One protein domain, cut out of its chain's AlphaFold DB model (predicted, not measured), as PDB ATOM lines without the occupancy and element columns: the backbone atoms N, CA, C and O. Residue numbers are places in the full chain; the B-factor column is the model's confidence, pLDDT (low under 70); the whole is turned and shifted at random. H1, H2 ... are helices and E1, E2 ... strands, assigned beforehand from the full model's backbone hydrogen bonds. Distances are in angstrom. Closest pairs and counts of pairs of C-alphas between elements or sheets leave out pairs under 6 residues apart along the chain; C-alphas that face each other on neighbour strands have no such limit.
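Overview. This is residues 67 to 115 of the 115 residues of an uncharacterized protein of Paraburkholderia sp. BL8N3 (UniProt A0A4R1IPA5). One long helix, H1, makes most of the length of this rod, and at its far end the chain folds back as a small two-stranded hairpin, E1 and E2, with E1 alongside the last part of H1. The short helix H2 follows at the end of the hairpin where E1 begins and E2 ends, and residues 67 to 78 of H1 stick out free. The printed part has 49 residues, with two named helices and two named strands in the order H1, E1, E2, H2, and the class is mixed, helices and strands. The sheet has the order E1, E2 and is antiparallel. The whole is loose, with a radius of gyration of the C-alphas of 14.0 A and spans of 43 by 20 by 19 A.

Along the chain. H1 is residues 67 to 88, 31.0 A long, and starts with C-alpha 67 at (23.272, 8.954, 75.593). E1 is residues 92 to 95, 10.0 A, and E2 is residues 98 to 101, 9.8 A. H2, residues 103 to 109, is 9.8 A long and ends with C-alpha 109 at (4.503, 24.333, 105.333).

Arrangement. H1 and E1 come closest at the C-alphas of Ala 86 and Ser 93, 5.3 A apart. E1 and E2 are a hairpin, antiparallel at 148 degrees, with N 95 and O 98 at 2.8 A and N 100 and O 93 at 2.8 A, within hydrogen-bond range. The closest C-alphas of E1 and H2 are those of Phe 92 and Ala 106, 6.4 A. H1 is apart from E2 and from H2. In H1 every O i to N i+4 pair is within hydrogen-bond range; in H2 1 of 3 is, beside 2 of 4 O i to N i+3 pairs.

Size, cuts and confidence. The two C-alphas farthest apart are those of Pro 67 and Gly 112, 43.6 A. The printed part has no cut, and its three links between named elements are tight. The mean pLDDT of the printed part is 96.0, and residue 115, the chain's last, is under 70.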
ATOM      1  N   PRO A  67      23.016   7.851  74.664       93.44
ATOM      2  CA  PRO A  67      23.272   8.954  75.593       93.44
ATOM      3  C   PRO A  67      22.306  10.141  75.439       93.44
ATOM      4  O   PRO A  67      22.004  10.815  76.420       93.44
ATOM      5  N   GLN A  68      21.812  10.382  74.219       96.56
ATOM      6  CA  GLN A  68      20.850  11.443  73.920       96.56
ATOM      7  C   GLN A  68      19.469  11.142  74.525       96.56
ATOM      8  O   GLN A  68      18.927  11.985  75.232       96.56
ATOM      9  N   GLU A  69      18.941   9.932  74.317       97.69
ATOM     10  CA  GLU A  69      17.657   9.500  74.900       97.69
ATOM     11  C   GLU A  69      17.698   9.531  76.432       97.69
ATOM     12  O   GLU A  69      16.741   9.954  77.076       97.69
ATOM     13  N   PHE A  70      18.828   9.136  77.029       97.19
ATOM     14  CA  PHE A  70      19.013   9.247  78.475       97.19
ATOM     15  C   PHE A  70      18.970  10.706  78.954       97.19
ATOM     16  O   PHE A  70      18.349  10.990  79.974       97.19
ATOM     17  N   ALA A  71      19.620  11.631  78.241       97.19
ATOM     18  CA  ALA A  71      19.640  13.044  78.615       97.19
ATOM     19  C   ALA A  71      18.252  13.698  78.519       97.19
ATOM     20  O   ALA A  71      17.893  14.478  79.399       97.19
ATOM     21  N   GLU A  72      17.474  13.356  77.490       98.25
ATOM     22  CA  GLU A  72      16.087  13.810  77.326       98.25
ATOM     23  C   GLU A  72      15.205  13.287  78.467       98.25
ATOM     24  O   GLU A  72      14.588  14.075  79.181       98.25
ATOM     25  N   GLN A  73      15.253  11.979  78.738       97.94
ATOM     26  CA  GLN A  73      14.475  11.368  79.819       97.94
ATOM     27  C   GLN A  73      14.873  11.884  81.211       97.94
ATOM     28  O   GLN A  73      14.031  11.978  82.104       97.94
ATOM     29  N   LEU A  74      16.153  12.204  81.418       97.88
ATOM     30  CA  LEU A  74      16.627  12.808  82.661       97.88
ATOM     31  C   LEU A  74      16.042  14.211  82.868       97.88
ATOM     32  O   LEU A  74      15.775  14.579  84.010       97.88
ATOM     33  N   GLY A  75      15.850  14.978  81.791       98.19
ATOM     34  CA  GLY A  75      15.167  16.270  81.834       98.19
ATOM     35  C   GLY A  75      13.714  16.121  82.279       98.19
ATOM     36  O   GLY A  75      13.322  16.721  83.277       98.19
ATOM     37  N   ASP A  76      12.966  15.238  81.614       98.38
ATOM     38  CA  ASP A  76      11.559  14.969  81.940       98.38
ATOM     39  C   ASP A  76      11.379  14.512  83.401       98.38
ATOM     40  O   ASP A  76      10.472  14.959  84.103       98.38
ATOM     41  N   GLU A  77      12.269  13.641  83.888       98.31
ATOM     42  CA  GLU A  77      12.245  13.173  85.278       98.31
ATOM     43  C   GLU A  77      12.599  14.288  86.273       98.31
ATOM     44  O   GLU A  77      12.019  14.362  87.357       98.31
ATOM     45  N   ALA A  78      13.539  15.176  85.928       98.00
ATOM     46  CA  ALA A  78      13.901  16.304  86.783       98.00
ATOM     47  C   ALA A  78      12.730  17.282  86.955       98.00
ATOM     48  O   ALA A  78      12.466  17.716  88.080       98.00
ATOM     49  N   ASP A  79      12.006  17.571  85.873       97.88
ATOM     50  CA  ASP A  79      10.803  18.403  85.906       97.88
ATOM     51  C   ASP A  79       9.697  17.725  86.728       97.88
ATOM     52  O   ASP A  79       9.144  18.329  87.649       97.88
ATOM     53  N   HIS A  80       9.457  16.430  86.498       97.94
ATOM     54  CA  HIS A  80       8.475  15.660  87.263       97.94
ATOM     55  C   HIS A  80       8.766  15.643  88.775       97.94
ATOM     56  O   HIS A  80       7.862  15.824  89.602       97.94
ATOM     57  N   LEU A  81      10.029  15.448  89.163       97.94
ATOM     58  CA  LEU A  81      10.443  15.484  90.566       97.94
ATOM     59  C   LEU A  81      10.324  16.888  91.158       97.94
ATOM     60  O   LEU A  81       9.899  17.021  92.306       97.94
ATOM     61  N   SER A  82      10.674  17.927  90.395       97.81
ATOM     62  CA  SER A  82      10.511  19.322  90.815       97.81
ATOM     63  C   SER A  82       9.049  19.633  91.147       97.81
ATOM     64  O   SER A  82       8.764  20.154  92.230       97.81
ATOM     65  N   ASP A  83       8.119  19.226  90.281       96.81
ATOM     66  CA  ASP A  83       6.678  19.390  90.497       96.81
ATOM     67  C   ASP A  83       6.196  18.598  91.719       96.81
ATOM     68  O   ASP A  83       5.530  19.138  92.604       96.81
ATOM     69  N   THR A  84       6.623  17.340  91.841       97.88
ATOM     70  CA  THR A  84       6.300  16.488  92.997       97.88
ATOM     71  C   THR A  84       6.791  17.105  94.312       97.88
ATOM     72  O   THR A  84       6.132  17.018  95.354       97.88
ATOM     73  N   TYR A  85       7.959  17.752  94.303       98.00
ATOM     74  CA  TYR A  85       8.469  18.460  95.472       98.00
ATOM     75  C   TYR A  85       7.659  19.716  95.782       98.00
ATOM     76  O   TYR A  85       7.395  19.962  96.958       98.00
ATOM     77  N   ALA A  86       7.219  20.469  94.775       97.50
ATOM     78  CA  ALA A  86       6.346  21.623  94.979       97.50
ATOM     79  C   ALA A  86       4.988  21.217  95.587       97.50
ATOM     80  O   ALA A  86       4.486  21.889  96.489       97.50
ATOM     81  N   GLU A  87       4.428  20.075  95.175       96.94
ATOM     82  CA  GLU A  87       3.218  19.508  95.790       96.94
ATOM     83  C   GLU A  87       3.445  19.110  97.254       96.94
ATOM     84  O   GLU A  87       2.613  19.372  98.125       96.94
ATOM     85  N   LYS A  88       4.594  18.486  97.543       96.56
ATOM     86  CA  LYS A  88       4.962  18.051  98.896       96.56
ATOM     87  C   LYS A  88       5.295  19.216  99.829       96.56
ATOM     88  O   LYS A  88       5.084  19.103 101.039       96.56
ATOM     89  N   PHE A  89       5.814  20.312  99.285       97.38
ATOM     90  CA  PHE A  89       6.193  21.517 100.016       97.38
ATOM     91  C   PHE A  89       5.438  22.739  99.470       97.38
ATOM     92  O   PHE A  89       6.036  23.582  98.795       97.38
ATOM     93  N   PRO A  90       4.136  22.885  99.790       97.81
ATOM     94  CA  PRO A  90       3.333  23.991  99.285       97.81
ATOM     95  C   PRO A  90       3.946  25.360  99.598       97.81
ATOM     96  O   PRO A  90       4.447  25.601 100.700       97.81
ATOM     97  N   GLY A  91       3.878  26.270  98.627       97.25
ATOM     98  CA  GLY A  91       4.467  27.608  98.723       97.25
ATOM     99  C   GLY A  91       5.935  27.683  98.297       97.25
ATOM    100  O   GLY A  91       6.482  28.783  98.261       97.25
ATOM    101  N   PHE A  92       6.557  26.560  97.934       98.06
ATOM    102  CA  PHE A  92       7.887  26.515  97.331       98.06
ATOM    103  C   PHE A  92       7.794  26.036  95.882       98.06
ATOM    104  O   PHE A  92       7.101  25.065  95.590       98.06
ATOM    105  N   SER A  93       8.525  26.686  94.980       97.69
ATOM    106  CA  SER A  93       8.725  26.191  93.617       97.69
ATOM    107  C   SER A  93      10.148  26.458  93.141       97.69
ATOM    108  O   SER A  93      10.745  27.485  93.468       97.69
ATOM    109  N   ALA A  94      10.719  25.523  92.384       97.50
ATOM    110  CA  ALA A  94      12.021  25.724  91.763       97.50
ATOM    111  C   ALA A  94      11.880  26.518  90.456       97.50
ATOM    112  O   ALA A  94      10.901  26.389  89.726       97.50
ATOM    113  N   THR A  95      12.869  27.359  90.176       95.94
ATOM    114  CA  THR A  95      13.016  28.124  88.933       95.94
ATOM    115  C   THR A  95      14.471  28.051  88.484       95.94
ATOM    116  O   THR A  95      15.350  27.716  89.282       95.94
ATOM    117  N   GLU A  96      14.757  28.451  87.246       95.94
ATOM    118  CA  GLU A  96      16.133  28.520  86.727       95.94
ATOM    119  C   GLU A  96      17.069  29.384  87.593       95.94
ATOM    120  O   GLU A  96      18.274  29.146  87.647       95.94
ATOM    121  N   MET A  97      16.518  30.375  88.304       96.19
ATOM    122  CA  MET A  97      17.283  31.319  89.126       96.19
ATOM    123  C   MET A  97      17.390  30.903  90.601       96.19
ATOM    124  O   MET A  97      18.128  31.534  91.359       96.19
ATOM    125  N   GLY A  98      16.658  29.870  91.027       95.88
ATOM    126  CA  GLY A  98      16.609  29.411  92.415       95.88
ATOM    127  C   GLY A  98      15.198  29.066  92.890       95.88
ATOM    128  O   GLY A  98      14.288  28.849  92.092       95.88
ATOM    129  N   ILE A  99      15.009  29.009  94.209       97.62
ATOM    130  CA  ILE A  99      13.711  28.702  94.822       97.62
ATOM    131  C   ILE A  99      12.874  29.977  94.939       97.62
ATOM    132  O   ILE A  99      13.267  30.928  95.615       97.62
ATOM    133  N   ASN A 100      11.705  29.976  94.307       97.62
ATOM    134  CA  ASN A 100      10.656  30.954  94.544       97.62
ATOM    135  C   ASN A 100       9.825  30.544  95.771       97.62
ATOM    136  O   ASN A 100       9.528  29.363  95.966       97.62
ATOM    137  N   VAL A 101       9.450  31.525  96.596       97.81
ATOM    138  CA  VAL A 101       8.740  31.293  97.860       97.81
ATOM    139  C   VAL A 101       7.517  32.199  97.945       97.81
ATOM    140  O   VAL A 101       7.642  33.412  98.120       97.81
ATOM    141  N   ASP A 102       6.327  31.602  97.898       97.62
ATOM    142  CA  ASP A 102       5.114  32.273  98.356       97.62
ATOM    143  C   ASP A 102       5.105  32.250  99.883       97.62
ATOM    144  O   ASP A 102       4.737  31.263 100.520       97.62
ATOM    145  N   THR A 103       5.539  33.359 100.477       96.12
ATOM    146  CA  THR A 103       5.713  33.467 101.929       96.12
ATOM    147  C   THR A 103       4.443  33.196 102.740       96.12
ATOM    148  O   THR A 103       4.561  32.729 103.871       96.12
ATOM    149  N   PHE A 104       3.244  33.440 102.195       95.75
ATOM    150  CA  PHE A 104       1.996  33.199 102.924       95.75
ATOM    151  C   PHE A 104       1.673  31.709 103.001       95.75
ATOM    152  O   PHE A 104       1.305  31.214 104.063       95.75
ATOM    153  N   VAL A 105       1.849  30.987 101.894       96.94
ATOM    154  CA  VAL A 105       1.607  29.539 101.840       96.94
ATOM    155  C   VAL A 105       2.746  28.777 102.524       96.94
ATOM    156  O   VAL A 105       2.503  27.890 103.342       96.94
ATOM    157  N   ALA A 106       3.995  29.168 102.257       96.94
ATOM    158  CA  ALA A 106       5.183  28.526 102.808       96.94
ATOM    159  C   ALA A 106       5.232  28.584 104.342       96.94
ATOM    160  O   ALA A 106       5.748  27.655 104.964       96.94
ATOM    161  N   ALA A 107       4.673  29.631 104.964       96.56
ATOM    162  CA  ALA A 107       4.605  29.764 106.420       96.56
ATOM    163  C   ALA A 107       3.869  28.595 107.098       96.56
ATOM    164  O   ALA A 107       4.284  28.153 108.171       96.56
ATOM    165  N   GLU A 108       2.818  28.061 106.469       96.69
ATOM    166  CA  GLU A 108       2.114  26.885 106.987       96.69
ATOM    167  C   GLU A 108       2.930  25.604 106.770       96.69
ATOM    168  O   GLU A 108       2.990  24.762 107.666       96.69
ATOM    169  N   THR A 109       3.637  25.485 105.642       95.88
ATOM    170  CA  THR A 109       4.503  24.333 105.333       95.88
ATOM    171  C   THR A 109       5.669  24.195 106.312       95.88
ATOM    172  O   THR A 109       5.977  23.086 106.754       95.88
ATOM    173  N   ILE A 110       6.312  25.307 106.684       95.88
ATOM    174  CA  ILE A 110       7.489  25.303 107.573       95.88
ATOM    175  C   ILE A 110       7.139  25.297 109.065       95.88
ATOM    176  O   ILE A 110       8.017  25.267 109.933       95.88
ATOM    177  N   LYS A 111       5.848  25.345 109.394       95.44
ATOM    178  CA  LYS A 111       5.376  25.425 110.770       95.44
ATOM    179  C   LYS A 111       5.777  24.175 111.550       95.44
ATOM    180  O   LYS A 111       5.363  23.061 111.249       95.44
ATOM    181  N   GLY A 112       6.568  24.373 112.602       92.94
ATOM    182  CA  GLY A 112       7.023  23.287 113.472       92.94
ATOM    183  C   GLY A 112       8.258  22.536 112.972       92.94
ATOM    184  O   GLY A 112       8.647  21.550 113.604       92.94
ATOM    185  N   TRP A 113       8.901  23.000 111.894       92.62
ATOM    186  CA  TRP A 113      10.235  22.524 111.534       92.62
ATOM    187  C   TRP A 113      11.201  22.802 112.689       92.62
ATOM    188  O   TRP A 113      11.148  23.855 113.329       92.62
ATOM    189  N   ARG A 114      12.048  21.820 112.997       84.44
ATOM    190  CA  ARG A 114      13.061  21.930 114.048       84.44
ATOM    191  C   ARG A 114      14.421  22.221 113.409       84.44
ATOM    192  O   ARG A 114      14.643  21.735 112.301       84.44
ATOM    193  N   PRO A 115      15.281  23.009 114.077       64.94
ATOM    194  CA  PRO A 115      16.671  23.165 113.668       64.94
ATOM    195  C   PRO A 115      17.435  21.840 113.750       64.94
ATOM    196  O   PRO A 115      17.070  20.995 114.607       64.94
TER     197      PRO A 115